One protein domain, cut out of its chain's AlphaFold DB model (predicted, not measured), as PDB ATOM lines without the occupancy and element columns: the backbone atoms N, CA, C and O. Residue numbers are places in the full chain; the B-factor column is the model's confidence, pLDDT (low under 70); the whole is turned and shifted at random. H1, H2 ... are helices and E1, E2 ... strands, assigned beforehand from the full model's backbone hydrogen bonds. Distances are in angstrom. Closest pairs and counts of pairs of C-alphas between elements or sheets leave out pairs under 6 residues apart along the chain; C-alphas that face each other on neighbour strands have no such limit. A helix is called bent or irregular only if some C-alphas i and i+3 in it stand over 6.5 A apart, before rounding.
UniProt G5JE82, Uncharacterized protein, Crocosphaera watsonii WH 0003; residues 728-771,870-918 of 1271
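What this domain is: This is residues 728 to 771 and 870 to 918 of the 1271 residues of an uncharacterized protein of Crocosphaera watsonii WH 0003 (UniProt G5JE82). One antiparallel sheet of six strands curls into a small, nearly closed barrel: its two edge strands, E2 and E5, come together, and the leaf E2 E1 E6 faces the leaf E4 E5 with the long strand E3 as the hinge. The only named helix, H1, packs over E2, beside the place where the two edges meet. The printed part has 93 residues, with E1 E2 E3 E4 E5 H1 E6 along the chain and the sheet order E2 - E1 - E6 - E3 - E4 - E5. The class is mixed, helices and strands. The whole is compact, with a radius of gyration of the C-alphas of 12.1 A, and rounded, with spans of 31 by 29 by 27 A.

How they stand to each other: The strands E1, residues 728 to 731, and E2, residues 742 to 745, form an antiparallel hairpin, with N 730 and O 742 2.8 A apart. E3, residues 758 to 768, bends by 76 degrees at residue 761. E4, residues 870 to 875, is its antiparallel neighbour, with N 765 and O 873 2.8 A apart. E4 and E5, residues 881 to 887, form the second hairpin, with N 874 and O 882 2.8 A apart. The closest C-alphas of the edge strands E2 and E5 are those of Gly 745 and Gly 885, 5.4 A apart. The helix H1, residues 889 to 900, is on the sheet at a height over the sheet of 7.2 A. It lies only just over E2, with 3 of its 12 C-alphas falling on that strand, and runs along the strands at 27 degrees to E2 on the local plane. The closest C-alphas of H1 and E2 are those of Ser 894 and Ile 742, 4.8 A apart. H1 is irregular, with C-alphas 890 and 893 8.3 A apart, and 6 of its 8 O i to N i+4 pairs are within hydrogen-bond range. E6, residues 909 to 917, bends by 59 degrees at residue 913 and is the antiparallel neighbour of E1, with N 729 and O 915 2.8 A apart, and of E3, with N 764 and O 910 2.8 A apart. E5 and E6 are apart.

Where its parts are: E1 begins at C-alpha 728, (-12.297, 5.342, 27.690). E3 measures 26.2 A from first to last C-alpha, E4 15.2 A and E5 16.4 A. H1 measures 16.9 A and begins at C-alpha 889, (-10.229, 17.502, 18.100). E6 measures 22.4 A and ends at C-alpha 917, (-14.088, 1.072, 25.253).

The domain as a whole: The two C-alphas farthest apart are those of Asp 739 and Asn 771, 35.1 A. Residues 772 to 869 are cut out, and C-alphas 771 and 870 are 12.5 A apart across the cut. The link from E2 to E3, residues 746 to 757, is long. The mean pLDDT of the printed part is 83.4; residues 751 to 755 and 769 to 771 are under 70.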
ATOM      1  N   ALA A 728     -11.539   5.689  26.489       87.00
ATOM      2  CA  ALA A 728     -12.297   5.342  27.690       87.00
ATOM      3  C   ALA A 728     -13.469   6.304  27.885       87.00
ATOM      4  O   ALA A 728     -13.413   7.478  27.509       87.00
ATOM      5  N   ARG A 729     -14.546   5.784  28.468       89.44
ATOM      6  CA  ARG A 729     -15.712   6.540  28.913       89.44
ATOM      7  C   ARG A 729     -15.517   6.947  30.373       89.44
ATOM      8  O   ARG A 729     -15.077   6.141  31.187       89.44
ATOM      9  N   LEU A 730     -15.848   8.197  30.674       90.88
ATOM     10  CA  LEU A 730     -15.883   8.755  32.020       90.88
ATOM     11  C   LEU A 730     -17.345   8.954  32.419       90.88
ATOM     12  O   LEU A 730     -18.012   9.850  31.902       90.88
ATOM     13  N   ASP A 731     -17.838   8.127  33.333       88.56
ATOM     14  CA  ASP A 731     -19.172   8.273  33.904       88.56
ATOM     15  C   ASP A 731     -19.109   9.225  35.094       88.56
ATOM     16  O   ASP A 731     -18.554   8.901  36.145       88.56
ATOM     17  N   ILE A 732     -19.640  10.430  34.898       90.62
ATOM     18  CA  ILE A 732     -19.607  11.519  35.872       90.62
ATOM     19  C   ILE A 732     -21.014  11.679  36.440       90.62
ATOM     20  O   ILE A 732     -21.955  11.951  35.694       90.62
ATOM     21  N   ASP A 733     -21.147  11.558  37.759       85.25
ATOM     22  CA  ASP A 733     -22.409  11.798  38.461       85.25
ATOM     23  C   ASP A 733     -22.718  13.307  38.497       85.25
ATOM     24  O   ASP A 733     -22.361  14.030  39.429       85.25
ATOM     25  N   HIS A 734     -23.291  13.812  37.400       83.56
ATOM     26  CA  HIS A 734     -23.677  15.211  37.238       83.56
ATOM     27  C   HIS A 734     -25.024  15.315  36.491       83.56
ATOM     28  O   HIS A 734     -25.130  14.811  35.369       83.56
ATOM     29  N   PRO A 735     -26.038  16.034  37.024       81.06
ATOM     30  CA  PRO A 735     -27.396  16.065  36.461       81.06
ATOM     31  C   PRO A 735     -27.463  16.467  34.980       81.06
ATOM     32  O   PRO A 735     -28.271  15.939  34.227       81.06
ATOM     33  N   GLN A 736     -26.584  17.378  34.546       81.50
ATOM     34  CA  GLN A 736     -26.531  17.878  33.163       81.50
ATOM     35  C   GLN A 736     -25.680  17.019  32.202       81.50
ATOM     36  O   GLN A 736     -25.600  17.337  31.016       81.50
ATOM     37  N   LEU A 737     -25.020  15.961  32.693       84.06
ATOM     38  CA  LEU A 737     -24.199  15.043  31.885       84.06
ATOM     39  C   LEU A 737     -24.795  13.627  31.775       84.06
ATOM     40  O   LEU A 737     -24.233  12.806  31.057       84.06
ATOM     41  N   LYS A 738     -25.931  13.356  32.435       73.00
ATOM     42  CA  LYS A 738     -26.519  12.013  32.604       73.00
ATOM     43  C   LYS A 738     -26.807  11.270  31.285       73.00
ATOM     44  O   LYS A 738     -26.661  10.054  31.243       73.00
ATOM     45  N   ASP A 739     -27.098  12.006  30.208       76.06
ATOM     46  CA  ASP A 739     -27.397  11.455  28.873       76.06
ATOM     47  C   ASP A 739     -26.258  11.662  27.848       76.06
ATOM     48  O   ASP A 739     -26.482  11.611  26.637       76.06
ATOM     49  N   ARG A 740     -25.025  11.966  28.288       81.38
ATOM     50  CA  ARG A 740     -23.890  12.244  27.386       81.38
ATOM     51  C   ARG A 740     -22.672  11.380  27.693       81.38
ATOM     52  O   ARG A 740     -22.149  11.395  28.799       81.38
ATOM     53  N   GLU A 741     -22.134  10.720  26.665       85.62
ATOM     54  CA  GLU A 741     -20.848  10.021  26.772       85.62
ATOM     55  C   GLU A 741     -19.682  11.028  26.810       85.62
ATOM     56  O   GLU A 741     -19.384  11.725  25.832       85.62
ATOM     57  N   ILE A 742     -18.981  11.089  27.942       91.50
ATOM     58  CA  ILE A 742     -17.707  11.803  28.054       91.50
ATOM     59  C   ILE A 742     -16.586  10.825  27.727       91.50
ATOM     60  O   ILE A 742     -16.373   9.852  28.442       91.50
ATOM     61  N   ILE A 743     -15.877  11.072  26.628       90.44
ATOM     62  CA  ILE A 743     -14.866  10.168  26.088       90.44
ATOM     63  C   ILE A 743     -13.505  10.848  26.158       90.44
ATOM     64  O   ILE A 743     -13.346  11.980  25.694       90.44
ATOM     65  N   VAL A 744     -12.519  10.129  26.684       88.25
ATOM     66  CA  VAL A 744     -11.101  10.476  26.591       88.25
ATOM     67  C   VAL A 744     -10.435   9.593  25.531       88.25
ATOM     68  O   VAL A 744     -10.766   8.412  25.413       88.25
ATOM     69  N   GLY A 745      -9.551  10.167  24.709       85.81
ATOM     70  CA  GLY A 745      -8.882   9.458  23.612       85.81
ATOM     71  C   GLY A 745      -7.364   9.388  23.762       85.81
ATOM     72  O   GLY A 745      -6.793   9.965  24.686       85.81
ATOM     73  N   ASN A 746      -6.708   8.704  22.818       81.19
ATOM     74  CA  ASN A 746      -5.248   8.549  22.740       81.19
ATOM     75  C   ASN A 746      -4.611   7.969  24.016       81.19
ATOM     76  O   ASN A 746      -3.511   8.367  24.396       81.19
ATOM     77  N   MET A 747      -5.289   7.019  24.665       81.25
ATOM     78  CA  MET A 747      -4.806   6.385  25.901       81.25
ATOM     79  C   MET A 747      -3.429   5.726  25.713       81.25
ATOM     80  O   MET A 747      -2.539   5.900  26.538       81.25
ATOM     81  N   VAL A 748      -3.211   5.113  24.544       71.00
ATOM     82  CA  VAL A 748      -1.971   4.425  24.137       71.00
ATOM     83  C   VAL A 748      -0.717   5.314  24.099       71.00
ATOM     84  O   VAL A 748       0.394   4.796  24.091       71.00
ATOM     85  N   LYS A 749      -0.854   6.650  24.079       71.50
ATOM     86  CA  LYS A 749       0.298   7.575  24.136       71.50
ATOM     87  C   LYS A 749       0.927   7.667  25.527       71.50
ATOM     88  O   LYS A 749       2.023   8.211  25.663       71.50
ATOM     89  N   TYR A 750       0.219   7.218  26.559       74.12
ATOM     90  CA  TYR A 750       0.623   7.399  27.942       74.12
ATOM     91  C   TYR A 750       1.129   6.058  28.495       74.12
ATOM     92  O   TYR A 750       0.351   5.110  28.596       74.12
ATOM     93  N   PRO A 751       2.421   5.958  28.872       50.03
ATOM     94  CA  PRO A 751       3.134   4.689  29.091       50.03
ATOM     95  C   PRO A 751       2.604   3.814  30.238       50.03
ATOM     96  O   PRO A 751       3.115   2.721  30.453       50.03
ATOM     97  N   LYS A 752       1.591   4.270  30.983       55.41
ATOM     98  CA  LYS A 752       0.950   3.506  32.059       55.41
ATOM     99  C   LYS A 752      -0.472   3.028  31.757       55.41
ATOM    100  O   LYS A 752      -1.084   2.469  32.659       55.41
ATOM    101  N   VAL A 753      -1.017   3.188  30.547       56.75
ATOM    102  CA  VAL A 753      -2.373   2.679  30.276       56.75
ATOM    103  C   VAL A 753      -2.514   2.040  28.890       56.75
ATOM    104  O   VAL A 753      -2.973   2.660  27.936       56.75
ATOM    105  N   GLY A 754      -2.183   0.747  28.841       53.00
ATOM    106  CA  GLY A 754      -2.869  -0.274  28.032       53.00
ATOM    107  C   GLY A 754      -3.766  -1.173  28.904       53.00
ATOM    108  O   GLY A 754      -4.064  -2.302  28.541       53.00
ATOM    109  N   TYR A 755      -4.125  -0.692  30.100       67.81
ATOM    110  CA  TYR A 755      -4.886  -1.414  31.119       67.81
ATOM    111  C   TYR A 755      -6.398  -1.233  30.910       67.81
ATOM    112  O   TYR A 755      -6.870  -0.118  30.680       67.81
ATOM    113  N   GLU A 756      -7.155  -2.327  31.011       79.69
ATOM    114  CA  GLU A 756      -8.616  -2.335  30.905       79.69
ATOM    115  C   GLU A 756      -9.263  -1.801  32.196       79.69
ATOM    116  O   GLU A 756      -9.412  -2.526  33.175       79.69
ATOM    117  N   PHE A 757      -9.713  -0.547  32.199       83.06
ATOM    118  CA  PHE A 757     -10.589  -0.045  33.266       83.06
ATOM    119  C   PHE A 757     -11.986  -0.688  33.227       83.06
ATOM    120  O   PHE A 757     -12.697  -0.545  32.224       83.06
ATOM    121  N   LYS A 758     -12.407  -1.313  34.338       83.44
ATOM    122  CA  LYS A 758     -13.712  -1.985  34.512       83.44
ATOM    123  C   LYS A 758     -14.631  -1.234  35.483       83.44
ATOM    124  O   LYS A 758     -14.954  -1.729  36.558       83.44
ATOM    125  N   SER A 759     -15.060  -0.030  35.099       86.31
ATOM    126  CA  SER A 759     -15.877   0.867  35.939       86.31
ATOM    127  C   SER A 759     -15.186   1.273  37.247       86.31
ATOM    128  O   SER A 759     -15.798   1.403  38.307       86.31
ATOM    129  N   GLU A 760     -13.875   1.482  37.185       86.19
ATOM    130  CA  GLU A 760     -13.084   1.850  38.355       86.19
ATOM    131  C   GLU A 760     -13.363   3.301  38.746       86.19
ATOM    132  O   GLU A 760     -13.264   4.212  37.921       86.19
ATOM    133  N   GLN A 761     -13.711   3.530  40.012       89.62
ATOM    134  CA  GLN A 761     -13.963   4.873  40.519       89.62
ATOM    135  C   GLN A 761     -12.642   5.603  40.776       89.62
ATOM    136  O   GLN A 761     -11.817   5.166  41.577       89.62
ATOM    137  N   ALA A 762     -12.468   6.767  40.153       89.88
ATOM    138  CA  ALA A 762     -11.273   7.584  40.300       89.88
ATOM    139  C   ALA A 762     -11.603   9.075  40.435       89.88
ATOM    140  O   ALA A 762     -12.647   9.566  39.999       89.88
ATOM    141  N   THR A 763     -10.676   9.823  41.034       92.25
ATOM    142  CA  THR A 763     -10.702  11.290  40.990       92.25
ATOM    143  C   THR A 763      -9.910  11.751  39.774       92.25
ATOM    144  O   THR A 763      -8.690  11.592  39.731       92.25
ATOM    145  N   ILE A 764     -10.611  12.319  38.796       92.75
ATOM    146  CA  ILE A 764     -10.036  12.843  37.560       92.75
ATOM    147  C   ILE A 764      -9.584  14.282  37.775       92.75
ATOM    148  O   ILE A 764     -10.345  15.098  38.294       92.75
ATOM    149  N   VAL A 765      -8.365  14.600  37.340       92.19
ATOM    150  CA  VAL A 765      -7.802  15.953  37.315       92.19
ATOM    151  C   VAL A 765      -7.429  16.306  35.884       92.19
ATOM    152  O   VAL A 765      -6.674  15.578  35.242       92.19
ATOM    153  N   LEU A 766      -7.948  17.420  35.374       91.69
ATOM    154  CA  LEU A 766      -7.564  17.932  34.060       91.69
ATOM    155  C   LEU A 766      -6.376  18.884  34.183       91.69
ATOM    156  O   LEU A 766      -6.398  19.794  35.012       91.69
ATOM    157  N   SER A 767      -5.356  18.715  33.348       86.88
ATOM    158  CA  SER A 767      -4.240  19.662  33.272       86.88
ATOM    159  C   SER A 767      -3.779  19.877  31.837       86.88
ATOM    160  O   SER A 767      -3.879  18.979  30.996       86.88
ATOM    161  N   GLN A 768      -3.294  21.076  31.529       81.62
ATOM    162  CA  GLN A 768      -2.574  21.309  30.287       81.62
ATOM    163  C   GLN A 768      -1.148  20.788  30.436       81.62
ATOM    164  O   GLN A 768      -0.502  20.981  31.468       81.62
ATOM    165  N   ASN A 769      -0.615  20.179  29.376       68.75
ATOM    166  CA  ASN A 769       0.794  19.805  29.361       68.75
ATOM    167  C   ASN A 769       1.675  21.064  29.507       68.75
ATOM    168  O   ASN A 769       1.748  21.892  28.594       68.75
ATOM    169  N   ASN A 770       2.318  21.226  30.665       59.88
ATOM    170  CA  ASN A 770       3.087  22.426  30.994       59.88
ATOM    171  C   ASN A 770       4.524  22.406  30.462       59.88
ATOM    172  O   ASN A 770       5.085  23.484  30.290       59.88
ATOM    173  N   ASN A 771       5.051  21.229  30.103       61.22
ATOM    174  CA  ASN A 771       6.375  21.045  29.500       61.22
ATOM    175  C   ASN A 771       6.277  20.196  28.218       61.22
ATOM    176  O   ASN A 771       6.761  19.062  28.187       61.22
ATOM    177  N   MET A 870      -5.351  19.249  26.583       86.06
ATOM    178  CA  MET A 870      -5.850  18.999  27.938       86.06
ATOM    179  C   MET A 870      -5.794  17.494  28.204       86.06
ATOM    180  O   MET A 870      -6.453  16.721  27.499       86.06
ATOM    181  N   ILE A 871      -5.018  17.095  29.204       88.00
ATOM    182  CA  ILE A 871      -4.802  15.707  29.605       88.00
ATOM    183  C   ILE A 871      -5.697  15.405  30.808       88.00
ATOM    184  O   ILE A 871      -5.813  16.219  31.727       88.00
ATOM    185  N   ALA A 872      -6.347  14.244  30.791       90.06
ATOM    186  CA  ALA A 872      -7.041  13.699  31.947       90.06
ATOM    187  C   ALA A 872      -6.072  12.842  32.764       90.06
ATOM    188  O   ALA A 872      -5.388  11.976  32.213       90.06
ATOM    189  N   HIS A 873      -6.037  13.067  34.074       89.81
ATOM    190  CA  HIS A 873      -5.215  12.311  35.008       89.81
ATOM    191  C   HIS A 873      -6.066  11.655  36.087       89.81
ATOM    192  O   HIS A 873      -7.015  12.267  36.566       89.81
ATOM    193  N   ILE A 874      -5.677  10.469  36.543       89.94
ATOM    194  CA  ILE A 874      -6.113   9.920  37.828       89.94
ATOM    195  C   ILE A 874      -5.225  10.517  38.922       89.94
ATOM    196  O   ILE A 874      -3.996  10.446  38.842       89.94
ATOM    197  N   LYS A 875      -5.833  11.097  39.960       89.31
ATOM    198  CA  LYS A 875      -5.122  11.501  41.177       89.31
ATOM    199  C   LYS A 875      -4.828  10.267  42.033       89.31
ATOM    200  O   LYS A 875      -5.760   9.619  42.505       89.31
ATOM    201  N   GLN A 876      -3.549   9.954  42.224       86.06
ATOM    202  CA  GLN A 876      -3.091   8.825  43.033       86.06
ATOM    203  C   GLN A 876      -3.126   9.163  44.537       86.06
ATOM    204  O   GLN A 876      -3.230  10.330  44.931       86.06
ATOM    205  N   THR A 877      -3.066   8.136  45.389       80.31
ATOM    206  CA  THR A 877      -3.133   8.259  46.860       80.31
ATOM    207  C   THR A 877      -1.947   9.015  47.465       80.31
ATOM    208  O   THR A 877      -2.107   9.655  48.499       80.31
ATOM    209  N   ASP A 878      -0.793   9.005  46.798       81.12
ATOM    210  CA  ASP A 878       0.413   9.769  47.149       81.12
ATOM    211  C   ASP A 878       0.375  11.236  46.665       81.12
ATOM    212  O   ASP A 878       1.322  11.995  46.871       81.12
ATOM    213  N   GLY A 879      -0.721  11.654  46.024       75.62
ATOM    214  CA  GLY A 879      -0.896  12.998  45.476       75.62
ATOM    215  C   GLY A 879      -0.324  13.202  44.070       75.62
ATOM    216  O   GLY A 879      -0.468  14.302  43.533       75.62
ATOM    217  N   THR A 880       0.273  12.180  43.449       84.00
ATOM    218  CA  THR A 880       0.773  12.246  42.067       84.00
ATOM    219  C   THR A 880      -0.354  12.103  41.032       84.00
ATOM    220  O   THR A 880      -1.481  11.705  41.343       84.00
ATOM    221  N   PHE A 881      -0.078  12.482  39.777       85.31
ATOM    222  CA  PHE A 881      -1.048  12.453  38.678       85.31
ATOM    223  C   PHE A 881      -0.659  11.424  37.619       85.31
ATOM    224  O   PHE A 881       0.359  11.565  36.943       85.31
ATOM    225  N   LEU A 882      -1.521  10.431  37.417       85.88
ATOM    226  CA  LEU A 882      -1.358   9.401  36.401       85.88
ATOM    227  C   LEU A 882      -2.129   9.792  35.129       85.88
ATOM    228  O   LEU A 882      -3.357   9.781  35.169       85.88
ATOM    229  N   PRO A 883      -1.476  10.157  34.013       86.62
ATOM    230  CA  PRO A 883      -2.187  10.483  32.779       86.62
ATOM    231  C   PRO A 883      -2.887   9.247  32.202       86.62
ATOM    232  O   PRO A 883      -2.278   8.184  32.096       86.62
ATOM    233  N   ILE A 884      -4.151   9.407  31.808       85.81
ATOM    234  CA  ILE A 884      -4.978   8.323  31.251       85.81
ATOM    235  C   ILE A 884      -5.430   8.572  29.811       85.81
ATOM    236  O   ILE A 884      -5.906   7.653  29.157       85.81
ATOM    237  N   GLY A 885      -5.292   9.795  29.300       87.06
ATOM    238  CA  GLY A 885      -5.630  10.144  27.922       87.06
ATOM    239  C   GLY A 885      -5.811  11.649  27.735       87.06
ATOM    240  O   GLY A 885      -5.701  12.430  28.681       87.06
ATOM    241  N   GLU A 886      -6.099  12.076  26.510       88.69
ATOM    242  CA  GLU A 886      -6.221  13.491  26.143       88.69
ATOM    243  C   GLU A 886      -7.524  13.807  25.401       88.69
ATOM    244  O   GLU A 886      -8.108  12.975  24.702       88.69
ATOM    245  N   PHE A 887      -7.969  15.059  25.533       87.38
ATOM    246  CA  PHE A 887      -9.082  15.606  24.763       87.38
ATOM    247  C   PHE A 887      -8.549  16.313  23.516       87.38
ATOM    248  O   PHE A 887      -8.116  17.468  23.578       87.38
ATOM    249  N   THR A 888      -8.595  15.622  22.375       80.06
ATOM    250  CA  THR A 888      -8.190  16.176  21.074       80.06
ATOM    251  C   THR A 888      -9.383  16.739  20.298       80.06
ATOM    252  O   THR A 888     -10.508  16.807  20.798       80.06
ATOM    253  N   THR A 889      -9.162  17.132  19.042       73.31
ATOM    254  CA  THR A 889     -10.229  17.502  18.100       73.31
ATOM    255  C   THR A 889     -11.274  16.398  17.915       73.31
ATOM    256  O   THR A 889     -12.443  16.716  17.710       73.31
ATOM    257  N   ASN A 890     -10.896  15.124  18.072       76.25
ATOM    258  CA  ASN A 890     -11.801  13.977  17.928       76.25
ATOM    259  C   ASN A 890     -12.770  13.815  19.116       76.25
ATOM    260  O   ASN A 890     -13.758  13.097  19.009       76.25
ATOM    261  N   GLN A 891     -12.534  14.507  20.239       88.50
ATOM    262  CA  GLN A 891     -13.388  14.501  21.437       88.50
ATOM    263  C   GLN A 891     -14.122  15.843  21.613       88.50
ATOM    264  O   GLN A 891     -14.418  16.265  22.733       88.50
ATOM    265  N   LYS A 892     -14.430  16.539  20.507       84.44
ATOM    266  CA  LYS A 892     -15.093  17.856  20.518       84.44
ATOM    267  C   LYS A 892     -16.401  17.855  21.321       84.44
ATOM    268  O   LYS A 892     -16.598  18.744  22.143       84.44
ATOM    269  N   ALA A 893     -17.244  16.835  21.150       86.06
ATOM    270  CA  ALA A 893     -18.513  16.717  21.870       86.06
ATOM    271  C   ALA A 893     -18.321  16.582  23.392       86.06
ATOM    272  O   ALA A 893     -19.023  17.234  24.166       86.06
ATOM    273  N   SER A 894     -17.338  15.787  23.829       90.12
ATOM    274  CA  SER A 894     -17.005  15.624  25.249       90.12
ATOM    275  C   SER A 894     -16.378  16.895  25.830       90.12
ATOM    276  O   SER A 894     -16.729  17.292  26.938       90.12
ATOM    277  N   LYS A 895     -15.529  17.593  25.058       88.69
ATOM    278  CA  LYS A 895     -14.993  18.915  25.419       88.69
ATOM    279  C   LYS A 895     -16.117  19.927  25.640       88.69
ATOM    280  O   LYS A 895     -16.161  20.558  26.687       88.69
ATOM    281  N   GLU A 896     -17.035  20.062  24.688       88.38
ATOM    282  CA  GLU A 896     -18.162  20.993  24.788       88.38
ATOM    283  C   GLU A 896     -19.088  20.654  25.962       88.38
ATOM    284  O   GLU A 896     -19.513  21.556  26.684       88.38
ATOM    285  N   ALA A 897     -19.372  19.367  26.186       88.88
ATOM    286  CA  ALA A 897     -20.191  18.913  27.306       88.88
ATOM    287  C   ALA A 897     -19.547  19.259  28.659       88.88
ATOM    288  O   ALA A 897     -20.200  19.868  29.504       88.88
ATOM    289  N   LEU A 898     -18.255  18.961  28.835       90.88
ATOM    290  CA  LEU A 898     -17.512  19.305  30.050       90.88
ATOM    291  C   LEU A 898     -17.347  20.825  30.222       90.88
ATOM    292  O   LEU A 898     -17.388  21.321  31.347       90.88
ATOM    293  N   SER A 899     -17.180  21.587  29.135       89.50
ATOM    294  CA  SER A 899     -17.110  23.054  29.187       89.50
ATOM    295  C   SER A 899     -18.422  23.672  29.673       89.50
ATOM    296  O   SER A 899     -18.378  24.573  30.506       89.50
ATOM    297  N   LYS A 900     -19.580  23.173  29.211       88.06
ATOM    298  CA  LYS A 900     -20.908  23.686  29.606       88.06
ATOM    299  C   LYS A 900     -21.182  23.567  31.104       88.06
ATOM    300  O   LYS A 900     -21.829  24.442  31.663       88.06
ATOM    301  N   VAL A 901     -20.660  22.522  31.742       89.12
ATOM    302  CA  VAL A 901     -20.806  22.292  33.190       89.12
ATOM    303  C   VAL A 901     -19.614  22.812  34.007       89.12
ATOM    304  O   VAL A 901     -19.501  22.537  35.196       89.12
ATOM    305  N   GLY A 902     -18.682  23.542  33.380       87.12
ATOM    306  CA  GLY A 902     -17.521  24.132  34.055       87.12
ATOM    307  C   GLY A 902     -16.421  23.144  34.476       87.12
ATOM    308  O   GLY A 902     -15.510  23.531  35.213       87.12
ATOM    309  N   LEU A 903     -16.475  21.895  34.000       89.81
ATOM    310  CA  LEU A 903     -15.513  20.828  34.307       89.81
ATOM    311  C   LEU A 903     -14.353  20.734  33.300       89.81
ATOM    312  O   LEU A 903     -13.388  20.028  33.562       89.81
ATOM    313  N   TYR A 904     -14.395  21.461  32.176       90.31
ATOM    314  CA  TYR A 904     -13.283  21.542  31.213       90.31
ATOM    315  C   TYR A 904     -12.422  22.796  31.432       90.31
ATOM    316  O   TYR A 904     -12.519  23.774  30.688       90.31
ATOM    317  N   LYS A 905     -11.584  22.788  32.470       87.19
ATOM    318  CA  LYS A 905     -10.619  23.860  32.771       87.19
ATOM    319  C   LYS A 905      -9.375  23.301  33.458       87.19
ATOM    320  O   LYS A 905      -9.411  22.200  34.001       87.19
ATOM    321  N   GLU A 906      -8.293  24.074  33.440       85.81
ATOM    322  CA  GLU A 906      -7.047  23.744  34.144       85.81
ATOM    323  C   GLU A 906      -7.333  23.412  35.618       85.81
ATOM    324  O   GLU A 906      -8.035  24.165  36.297       85.81
ATOM    325  N   ARG A 907      -6.795  22.291  36.111       84.50
ATOM    326  CA  ARG A 907      -6.968  21.766  37.480       84.50
ATOM    327  C   ARG A 907      -8.411  21.425  37.875       84.50
ATOM    328  O   ARG A 907      -8.678  21.209  39.059       84.50
ATOM    329  N   ALA A 908      -9.345  21.342  36.924       89.75
ATOM    330  CA  ALA A 908     -10.681  20.825  37.210       89.75
ATOM    331  C   ALA A 908     -10.571  19.416  37.799       89.75
ATOM    332  O   ALA A 908      -9.876  18.570  37.239       89.75
ATOM    333  N   THR A 909     -11.236  19.192  38.930       89.31
ATOM    334  CA  THR A 909     -11.194  17.927  39.665       89.31
ATOM    335  C   THR A 909     -12.613  17.412  39.858       89.31
ATOM    336  O   THR A 909     -13.458  18.147  40.364       89.31
ATOM    337  N   PHE A 910     -12.885  16.174  39.455       92.19
ATOM    338  CA  PHE A 910     -14.203  15.546  39.592       92.19
ATOM    339  C   PHE A 910     -14.079  14.029  39.759       92.19
ATOM    340  O   PHE A 910     -13.083  13.433  39.354       92.19
ATOM    341  N   LYS A 911     -15.081  13.394  40.371       91.12
ATOM    342  CA  LYS A 911     -15.150  11.929  40.463       91.12
ATOM    343  C   LYS A 911     -15.777  11.362  39.194       91.12
ATOM    344  O   LYS A 911     -16.764  11.913  38.709       91.12
ATOM    345  N   ALA A 912     -15.215  10.275  38.682       92.12
ATOM    346  CA  ALA A 912     -15.786   9.534  37.568       92.12
ATOM    347  C   ALA A 912     -15.511   8.037  37.715       92.12
ATOM    348  O   ALA A 912     -14.461   7.658  38.240       92.12
ATOM    349  N   ASN A 913     -16.417   7.204  37.207       90.94
ATOM    350  CA  ASN A 913     -16.104   5.805  36.939       90.94
ATOM    351  C   ASN A 913     -15.511   5.711  35.531       90.94
ATOM    352  O   ASN A 913     -16.065   6.266  34.579       90.94
ATOM    353  N   ILE A 914     -14.362   5.056  35.406       89.12
ATOM    354  CA  ILE A 914     -13.648   4.915  34.138       89.12
ATOM    355  C   ILE A 914     -13.960   3.539  33.559       89.12
ATOM    356  O   ILE A 914     -13.746   2.521  34.217       89.12
ATOM    357  N   THR A 915     -14.424   3.507  32.313       88.69
ATOM    358  CA  THR A 915     -14.695   2.259  31.589       88.69
ATOM    359  C   THR A 915     -13.999   2.292  30.236       88.69
ATOM    360  O   THR A 915     -14.263   3.177  29.417       88.69
ATOM    361  N   SER A 916     -13.098   1.343  29.984       84.75
ATOM    362  CA  SER A 916     -12.407   1.252  28.692       84.75
ATOM    363  C   SER A 916     -13.378   0.840  27.592       84.75
ATOM    364  O   SER A 916     -14.285   0.042  27.818       84.75
ATOM    365  N   ARG A 917     -13.218   1.395  26.387       80.75
ATOM    366  CA  ARG A 917     -14.088   1.072  25.253       80.75
ATOM    367  C   ARG A 917     -13.374   0.142  24.284       80.75
ATOM    368  O   ARG A 917     -12.389   0.539  23.663       80.75
ATOM    369  N   VAL A 918     -13.943  -1.041  24.074       76.25
ATOM    370  CA  VAL A 918     -13.537  -1.940  22.989       76.25
ATOM    371  C   VAL A 918     -14.147  -1.414  21.692       76.25
ATOM    372  O   VAL A 918     -15.338  -1.557  21.425       76.25
TER     373      VAL A 918